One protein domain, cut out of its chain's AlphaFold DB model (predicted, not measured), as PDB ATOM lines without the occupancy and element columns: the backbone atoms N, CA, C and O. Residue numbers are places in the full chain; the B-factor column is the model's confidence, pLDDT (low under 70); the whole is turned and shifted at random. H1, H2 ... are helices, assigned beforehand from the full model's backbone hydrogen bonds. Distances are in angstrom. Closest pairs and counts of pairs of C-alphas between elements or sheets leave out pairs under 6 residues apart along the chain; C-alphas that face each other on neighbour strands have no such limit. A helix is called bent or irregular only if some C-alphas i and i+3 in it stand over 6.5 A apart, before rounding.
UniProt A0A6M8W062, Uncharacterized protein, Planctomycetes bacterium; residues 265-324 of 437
ATOM      1  N   ARG A 265       5.600 -52.755  14.095       88.56
ATOM      2  CA  ARG A 265       4.358 -53.084  13.371       88.56
ATOM      3  C   ARG A 265       3.148 -53.021  14.286       88.56
ATOM      4  O   ARG A 265       2.131 -52.422  13.913       88.56
ATOM      5  N   GLU A 266       3.265 -53.618  15.464       91.50
ATOM      6  CA  GLU A 266       2.177 -53.716  16.425       91.50
ATOM      7  C   GLU A 266       2.138 -52.494  17.342       91.50
ATOM      8  O   GLU A 266       3.101 -51.737  17.476       91.50
ATOM      9  N   LEU A 267       0.967 -52.232  17.920       89.56
ATOM     10  CA  LEU A 267       0.812 -51.123  18.857       89.56
ATOM     11  C   LEU A 267       1.600 -51.381  20.143       89.56
ATOM     12  O   LEU A 267       2.230 -50.460  20.652       89.56
ATOM     13  N   ASP A 268       1.565 -52.615  20.635       91.94
ATOM     14  CA  ASP A 268       2.203 -52.981  21.896       91.94
ATOM     15  C   ASP A 268       3.735 -52.820  21.782       91.94
ATOM     16  O   ASP A 268       4.328 -52.163  22.631       91.94
ATOM     17  N   ASP A 269       4.341 -53.211  20.651       92.44
ATOM     18  CA  ASP A 269       5.767 -52.971  20.355       92.44
ATOM     19  C   ASP A 269       6.141 -51.476  20.368       92.44
ATOM     20  O   ASP A 269       7.188 -51.079  20.883       92.44
ATOM     21  N   ARG A 270       5.274 -50.610  19.817       93.12
ATOM     22  CA  ARG A 270       5.477 -49.150  19.854       93.12
ATOM     23  C   ARG A 270       5.415 -48.624  21.283       93.12
ATOM     24  O   ARG A 270       6.203 -47.755  21.645       93.12
ATOM     25  N   VAL A 271       4.480 -49.115  22.088       94.00
ATOM     26  CA  VAL A 271       4.356 -48.712  23.494       94.00
ATOM     27  C   VAL A 271       5.581 -49.165  24.287       94.00
ATOM     28  O   VAL A 271       6.145 -48.356  25.018       94.00
ATOM     29  N   ASP A 272       6.044 -50.396  24.085       94.62
ATOM     30  CA  ASP A 272       7.248 -50.922  24.730       94.62
ATOM     31  C   ASP A 272       8.494 -50.118  24.337       94.62
ATOM     32  O   ASP A 272       9.278 -49.723  25.203       94.62
ATOM     33  N   LEU A 273       8.633 -49.770  23.053       93.62
ATOM     34  CA  LEU A 273       9.696 -48.882  22.581       93.62
ATOM     35  C   LEU A 273       9.615 -47.496  23.237       93.62
ATOM     36  O   LEU A 273      10.632 -46.958  23.666       93.62
ATOM     37  N   ALA A 274       8.421 -46.910  23.349       94.75
ATOM     38  CA  ALA A 274       8.246 -45.627  24.023       94.75
ATOM     39  C   ALA A 274       8.640 -45.700  25.504       94.75
ATOM     40  O   ALA A 274       9.311 -44.797  26.000       94.75
ATOM     41  N   LEU A 275       8.264 -46.774  26.200       96.12
ATOM     42  CA  LEU A 275       8.645 -47.004  27.592       96.12
ATOM     43  C   LEU A 275      10.160 -47.157  27.751       96.12
ATOM     44  O   LEU A 275      10.725 -46.573  28.672       96.12
ATOM     45  N   GLU A 276      10.821 -47.887  26.853       94.88
ATOM     46  CA  GLU A 276      12.280 -48.039  26.843       94.88
ATOM     47  C   GLU A 276      12.988 -46.698  26.636       94.88
ATOM     48  O   GLU A 276      13.884 -46.346  27.404       94.88
ATOM     49  N   LEU A 277      12.549 -45.920  25.640       93.75
ATOM     50  CA  LEU A 277      13.118 -44.605  25.352       93.75
ATOM     51  C   LEU A 277      12.956 -43.646  26.533       93.75
ATOM     52  O   LEU A 277      13.898 -42.935  26.865       93.75
ATOM     53  N   LEU A 278      11.794 -43.645  27.193       94.31
ATOM     54  CA  LEU A 278      11.527 -42.762  28.332       94.31
ATOM     55  C   LEU A 278      12.166 -43.225  29.634       94.31
ATOM     56  O   LEU A 278      12.493 -42.386  30.465       94.31
ATOM     57  N   ALA A 279      12.366 -44.529  29.816       94.06
ATOM     58  CA  ALA A 279      13.144 -45.040  30.938       94.06
ATOM     59  C   ALA A 279      14.616 -44.624  30.833       94.06
ATOM     60  O   ALA A 279      15.277 -44.443  31.852       94.06
ATOM     61  N   ALA A 280      15.126 -44.485  29.608       91.81
ATOM     62  CA  ALA A 280      16.519 -44.157  29.370       91.81
ATOM     63  C   ALA A 280      16.773 -42.643  29.220       91.81
ATOM     64  O   ALA A 280      17.819 -42.167  29.652       91.81
ATOM     65  N   GLU A 281      15.824 -41.888  28.656       92.56
ATOM     66  CA  GLU A 281      15.878 -40.427  28.520       92.56
ATOM     67  C   GLU A 281      14.474 -39.802  28.726       92.56
ATOM     68  O   GLU A 281      13.739 -39.552  27.760       92.56
ATOM     69  N   PRO A 282      14.076 -39.512  29.983       92.38
ATOM     70  CA  PRO A 282      12.766 -38.933  30.308       92.38
ATOM     71  C   PRO A 282      12.467 -37.609  29.589       92.38
ATOM     72  O   PRO A 282      11.310 -37.317  29.266       92.38
ATOM     73  N   GLY A 283      13.504 -36.826  29.261       88.75
ATOM     74  CA  GLY A 283      13.384 -35.553  28.545       88.75
ATOM     75  C   GLY A 283      12.762 -35.670  27.145       88.75
ATOM     76  O   GLY A 283      12.249 -34.678  26.617       88.75
ATOM     77  N   LEU A 284      12.729 -36.874  26.556       90.50
ATOM     78  CA  LEU A 284      12.120 -37.140  25.248       90.50
ATOM     79  C   LEU A 284      10.590 -37.281  25.285       90.50
ATOM     80  O   LEU A 284       9.987 -37.400  24.216       90.50
ATOM     81  N   ALA A 285       9.942 -37.226  26.457       92.44
ATOM     82  CA  ALA A 285       8.496 -37.440  26.632       92.44
ATOM     83  C   ALA A 285       7.627 -36.745  25.580       92.44
ATOM     84  O   ALA A 285       6.782 -37.377  24.948       92.44
ATOM     85  N   ARG A 286       7.870 -35.455  25.330       89.69
ATOM     86  CA  ARG A 286       7.102 -34.680  24.343       89.69
ATOM     87  C   ARG A 286       7.288 -35.193  22.918       89.69
ATOM     88  O   ARG A 286       6.305 -35.317  22.188       89.69
ATOM     89  N   SER A 287       8.526 -35.471  22.520       90.12
ATOM     90  CA  SER A 287       8.850 -35.928  21.166       90.12
ATOM     91  C   SER A 287       8.347 -37.351  20.924       90.12
ATOM     92  O   SER A 287       7.774 -37.622  19.871       90.12
ATOM     93  N   VAL A 288       8.480 -38.231  21.923       92.94
ATOM     94  CA  VAL A 288       7.949 -39.603  21.913       92.94
ATOM     95  C   VAL A 288       6.429 -39.603  21.782       92.94
ATOM     96  O   VAL A 288       5.899 -40.288  20.912       92.94
ATOM     97  N   VAL A 289       5.722 -38.797  22.581       92.19
ATOM     98  CA  VAL A 289       4.258 -38.681  22.486       92.19
ATOM     99  C   VAL A 289       3.829 -38.110  21.140       92.19
ATOM    100  O   VAL A 289       2.964 -38.692  20.498       92.19
ATOM    101  N   SER A 290       4.479 -37.046  20.662       91.00
ATOM    102  CA  SER A 290       4.162 -36.457  19.350       91.00
ATOM    103  C   SER A 290       4.355 -37.462  18.206       91.00
ATOM    104  O   SER A 290       3.587 -37.473  17.246       91.00
ATOM    105  N   ALA A 291       5.379 -38.320  18.295       90.81
ATOM    106  CA  ALA A 291       5.589 -39.394  17.332       90.81
ATOM    107  C   ALA A 291       4.500 -40.470  17.454       90.81
ATOM    108  O   ALA A 291       3.885 -40.816  16.448       90.81
ATOM    109  N   LEU A 292       4.197 -40.946  18.666       90.25
ATOM    110  CA  LEU A 292       3.130 -41.921  18.919       90.25
ATOM    111  C   LEU A 292       1.759 -41.444  18.426       90.25
ATOM    112  O   LEU A 292       1.040 -42.221  17.803       90.25
ATOM    113  N   GLU A 293       1.405 -40.178  18.657       90.19
ATOM    114  CA  GLU A 293       0.139 -39.570  18.224       90.19
ATOM    115  C   GLU A 293      -0.090 -39.702  16.716       90.19
ATOM    116  O   GLU A 293      -1.204 -39.999  16.286       90.19
ATOM    117  N   ARG A 294       0.967 -39.570  15.901       88.62
ATOM    118  CA  ARG A 294       0.878 -39.743  14.440       88.62
ATOM    119  C   ARG A 294       0.501 -41.163  14.020       88.62
ATOM    120  O   ARG A 294      -0.030 -41.349  12.926       88.62
ATOM    121  N   TRP A 295       0.755 -42.149  14.876       83.19
ATOM    122  CA  TRP A 295       0.470 -43.562  14.630       83.19
ATOM    123  C   TRP A 295      -0.773 -44.065  15.376       83.19
ATOM    124  O   TRP A 295      -1.150 -45.227  15.210       83.19
ATOM    125  N   HIS A 296      -1.429 -43.217  16.178       77.56
ATOM    126  CA  HIS A 296      -2.464 -43.641  17.117       77.56
ATOM    127  C   HIS A 296      -3.848 -43.043  16.829       77.56
ATOM    128  O   HIS A 296      -3.995 -41.845  16.614       77.56
ATOM    129  N   THR A 297      -4.900 -43.868  16.913       66.38
ATOM    130  CA  THR A 297      -6.305 -43.431  16.740       66.38
ATOM    131  C   THR A 297      -7.174 -43.523  18.009       66.38
ATOM    132  O   THR A 297      -8.269 -42.971  18.023       66.38
ATOM    133  N   GLN A 298      -6.726 -44.194  19.083       78.81
ATOM    134  CA  GLN A 298      -7.517 -44.461  20.313       78.81
ATOM    135  C   GLN A 298      -6.742 -44.360  21.663       78.81
ATOM    136  O   GLN A 298      -6.500 -45.384  22.309       78.81
ATOM    137  N   PRO A 299      -6.327 -43.169  22.119       76.31
ATOM    138  CA  PRO A 299      -5.416 -42.993  23.266       76.31
ATOM    139  C   PRO A 299      -5.795 -43.746  24.552       76.31
ATOM    140  O   PRO A 299      -4.917 -44.252  25.252       76.31
ATOM    141  N   GLY A 300      -7.095 -43.889  24.837       83.44
ATOM    142  CA  GLY A 300      -7.580 -44.549  26.054       83.44
ATOM    143  C   GLY A 300      -7.146 -46.011  26.203       83.44
ATOM    144  O   GLY A 300      -6.917 -46.460  27.326       83.44
ATOM    145  N   ARG A 301      -6.970 -46.754  25.095       85.38
ATOM    146  CA  ARG A 301      -6.504 -48.151  25.158       85.38
ATOM    147  C   ARG A 301      -5.070 -48.236  25.679       85.38
ATOM    148  O   ARG A 301      -4.805 -49.064  26.541       85.38
ATOM    149  N   VAL A 302      -4.182 -47.381  25.167       89.06
ATOM    150  CA  VAL A 302      -2.770 -47.351  25.571       89.06
ATOM    151  C   VAL A 302      -2.659 -46.903  27.019       89.06
ATOM    152  O   VAL A 302      -2.072 -47.605  27.829       89.06
ATOM    153  N   VAL A 303      -3.294 -45.782  27.375       92.38
ATOM    154  CA  VAL A 303      -3.257 -45.214  28.735       92.38
ATOM    155  C   VAL A 303      -3.616 -46.246  29.811       92.38
ATOM    156  O   VAL A 303      -2.936 -46.316  30.839       92.38
ATOM    157  N   GLY A 304      -4.647 -47.061  29.558       90.19
ATOM    158  CA  GLY A 304      -5.108 -48.100  30.479       90.19
ATOM    159  C   GLY A 304      -4.194 -49.325  30.587       90.19
ATOM    160  O   GLY A 304      -4.279 -50.035  31.586       90.19
ATOM    161  N   SER A 305      -3.325 -49.580  29.602       91.44
ATOM    162  CA  SER A 305      -2.403 -50.725  29.594       91.44
ATOM    163  C   SER A 305      -0.985 -50.390  30.062       91.44
ATOM    164  O   SER A 305      -0.180 -51.302  30.235       91.44
ATOM    165  N   LEU A 306      -0.658 -49.108  30.271       95.56
ATOM    166  CA  LEU A 306       0.682 -48.700  30.697       95.56
ATOM    167  C   LEU A 306       1.019 -49.214  32.110       95.56
ATOM    168  O   LEU A 306       0.170 -49.119  33.002       95.56
ATOM    169  N   PRO A 307       2.257 -49.686  32.350       96.25
ATOM    170  CA  PRO A 307       2.704 -50.105  33.676       96.25
ATOM    171  C   PRO A 307       2.794 -48.919  34.649       96.25
ATOM    172  O   PRO A 307       2.926 -47.769  34.237       96.25
ATOM    173  N   ASP A 308       2.779 -49.189  35.958       95.25
ATOM    174  CA  ASP A 308       3.002 -48.173  37.008       95.25
ATOM    175  C   ASP A 308       4.500 -47.930  37.303       95.25
ATOM    176  O   ASP A 308       4.919 -47.686  38.434       95.25
ATOM    177  N   SER A 309       5.340 -48.036  36.270       95.62
ATOM    178  CA  SER A 309       6.738 -47.603  36.325       95.62
ATOM    179  C   SER A 309       6.834 -46.087  36.140       95.62
ATOM    180  O   SER A 309       5.888 -45.453  35.679       95.62
ATOM    181  N   GLU A 310       7.983 -45.485  36.451       93.94
ATOM    182  CA  GLU A 310       8.210 -44.054  36.207       93.94
ATOM    183  C   GLU A 310       7.977 -43.676  34.734       93.94
ATOM    184  O   GLU A 310       7.173 -42.789  34.448       93.94
ATOM    185  N   ALA A 311       8.586 -44.416  33.801       95.44
ATOM    186  CA  ALA A 311       8.376 -44.235  32.366       95.44
ATOM    187  C   ALA A 311       6.903 -44.423  31.966       95.44
ATOM    188  O   ALA A 311       6.385 -43.667  31.149       95.44
ATOM    189  N   GLY A 312       6.206 -45.392  32.572       96.69
ATOM    190  CA  GLY A 312       4.781 -45.625  32.334       96.69
ATOM    191  C   GLY A 312       3.901 -44.481  32.828       96.69
ATOM    192  O   GLY A 312       3.015 -44.038  32.098       96.69
ATOM    193  N   ARG A 313       4.178 -43.936  34.016       96.06
ATOM    194  CA  ARG A 313       3.493 -42.751  34.555       96.06
ATOM    195  C   ARG A 313       3.763 -41.501  33.721       96.06
ATOM    196  O   ARG A 313       2.819 -40.778  33.408       96.06
ATOM    197  N   LEU A 314       5.016 -41.281  33.322       96.25
ATOM    198  CA  LEU A 314       5.414 -40.182  32.444       96.25
ATOM    199  C   LEU A 314       4.715 -40.275  31.087       96.25
ATOM    200  O   LEU A 314       4.093 -39.307  30.656       96.25
ATOM    201  N   LEU A 315       4.755 -41.445  30.445       96.06
ATOM    202  CA  LEU A 315       4.084 -41.680  29.170       96.06
ATOM    203  C   LEU A 315       2.569 -41.487  29.297       96.06
ATOM    204  O   LEU A 315       1.962 -40.844  28.443       96.06
ATOM    205  N   ARG A 316       1.961 -41.976  30.387       96.00
ATOM    206  CA  ARG A 316       0.530 -41.809  30.669       96.00
ATOM    207  C   ARG A 316       0.151 -40.335  30.778       96.00
ATOM    208  O   ARG A 316      -0.768 -39.896  30.092       96.00
ATOM    209  N   ALA A 317       0.864 -39.576  31.610       95.31
ATOM    210  CA  ALA A 317       0.618 -38.150  31.798       95.31
ATOM    211  C   ALA A 317       0.827 -37.372  30.490       95.31
ATOM    212  O   ALA A 317      -0.027 -36.583  30.096       95.31
ATOM    213  N   ALA A 318       1.925 -37.637  29.778       94.75
ATOM    214  CA  ALA A 318       2.254 -36.944  28.540       94.75
ATOM    215  C   ALA A 318       1.249 -37.239  27.408       94.75
ATOM    216  O   ALA A 318       0.860 -36.305  26.709       94.75
ATOM    217  N   LEU A 319       0.775 -38.486  27.262       93.94
ATOM    218  CA  LEU A 319      -0.290 -38.841  26.310       93.94
ATOM    219  C   LEU A 319      -1.594 -38.110  26.645       93.94
ATOM    220  O   LEU A 319      -2.180 -37.473  25.777       93.94
ATOM    221  N   LEU A 320      -2.043 -38.154  27.902       93.62
ATOM    222  CA  LEU A 320      -3.272 -37.467  28.311       93.62
ATOM    223  C   LEU A 320      -3.192 -35.955  28.054       93.62
ATOM    224  O   LEU A 320      -4.156 -35.375  27.561       93.62
ATOM    225  N   VAL A 321      -2.040 -35.322  28.306       93.06
ATOM    226  CA  VAL A 321      -1.803 -33.912  27.949       93.06
ATOM    227  C   VAL A 321      -1.887 -33.695  26.437       93.06
ATOM    228  O   VAL A 321      -2.588 -32.782  26.000       93.06
ATOM    229  N   GLY A 322      -1.192 -34.513  25.643       91.00
ATOM    230  CA  GLY A 322      -1.144 -34.390  24.184       91.00
ATOM    231  C   GLY A 322      -2.517 -34.513  23.515       91.00
ATOM    232  O   GLY A 322      -2.879 -33.697  22.669       91.00
ATOM    233  N   PHE A 323      -3.357 -35.426  24.012       90.62
ATOM    234  CA  PHE A 323      -4.735 -35.611  23.548       90.62
ATOM    235  C   PHE A 323      -5.766 -34.664  24.199       90.62
ATOM    236  O   PHE A 323      -6.959 -34.788  23.933       90.62
ATOM    237  N   GLY A 324      -5.345 -33.712  25.040       91.19
ATOM    238  CA  GLY A 324      -6.241 -32.720  25.651       91.19
ATOM    239  C   GLY A 324      -7.075 -33.225  26.839       91.19
ATOM    240  O   GLY A 324      -7.991 -32.539  27.283       91.19
TER     241      GLY A 324
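Overview. This is residues 265 to 324 of the 437 residues of an uncharacterized protein of Planctomycetes bacterium (UniProt A0A6M8W062). Two helical hairpins pack on each other: the long helices H1 and H2 lie side by side, and the smaller pair H3 and H4 lies over one side of them, with H4 crossing both H1 and H2. H4 is the hub, in the middle of the contacts, while the short H3 packs on H4 alone. The printed part has 60 residues with four named helices, H1, H2, H3 and H4 in chain order, and no named strand; the class is all helix. It is compact, with a radius of gyration of the C-alphas of 10.0 A, and rounded, spanning 26 by 25 by 20 A.

Arrangement. H1, residues 267 to 280, and H2, residues 282 to 295, form a helical hairpin and touch at a shallow tilt of 16 degrees, opposite ways. Their closest C-alphas, those of Leu 278 and Ala 285, are 6.4 A apart. H4, residues 310 to 322, touches H2 at a steep tilt of 52 degrees, the same way, with the C-alphas of Val 289 and Leu 319 closest at 5.9 A. H4 also touches H1, with residues 310 to 315 alone meeting residues 274 to 279 of H1, at a steep tilt of 65 degrees, opposite ways. The closest C-alphas there are those of Ala 279 and Ala 311, 5.0 A apart. H3, residues 299 to 305, forms a helical hairpin with H4 at a shallow tilt of 16 degrees, opposite ways. H4 touches H3 with residues 316 to 320 alone, and the closest C-alphas, of Val 303 and Arg 316, are 5.4 A apart. H1 and H3 are close but not clearly touching, with the C-alphas of Val 271 and Val 302 closest at 7.5 A. H2 and H3 are only just apart, at 8.2 A. Every O i to N i+4 pair is within hydrogen-bond range in H1, H3 and H4, and 6 of 10 are in H2.

Along the chain. H1 begins at C-alpha 267 at (0.812, -51.123, 18.857) and is 20.1 A long. H2 is 20.5 A long and ends at C-alpha 295 at (0.470, -43.562, 14.630); it is irregular, with C-alphas 283 and 286 lying 7.6 A apart. H3 is 10.4 A long. H4 is 18.0 A long and ends at C-alpha 322 at (-1.144, -34.390, 24.184).

Size, cuts and confidence. The two C-alphas farthest apart, those of Ala 280 and Thr 297, are 26.1 A apart. The printed part has no cut, and the links H1 to H2, H2 to H3 and H3 to H4 are tight. The mean pLDDT of the printed part is 91.2, and one residue, Thr 297, is under 70.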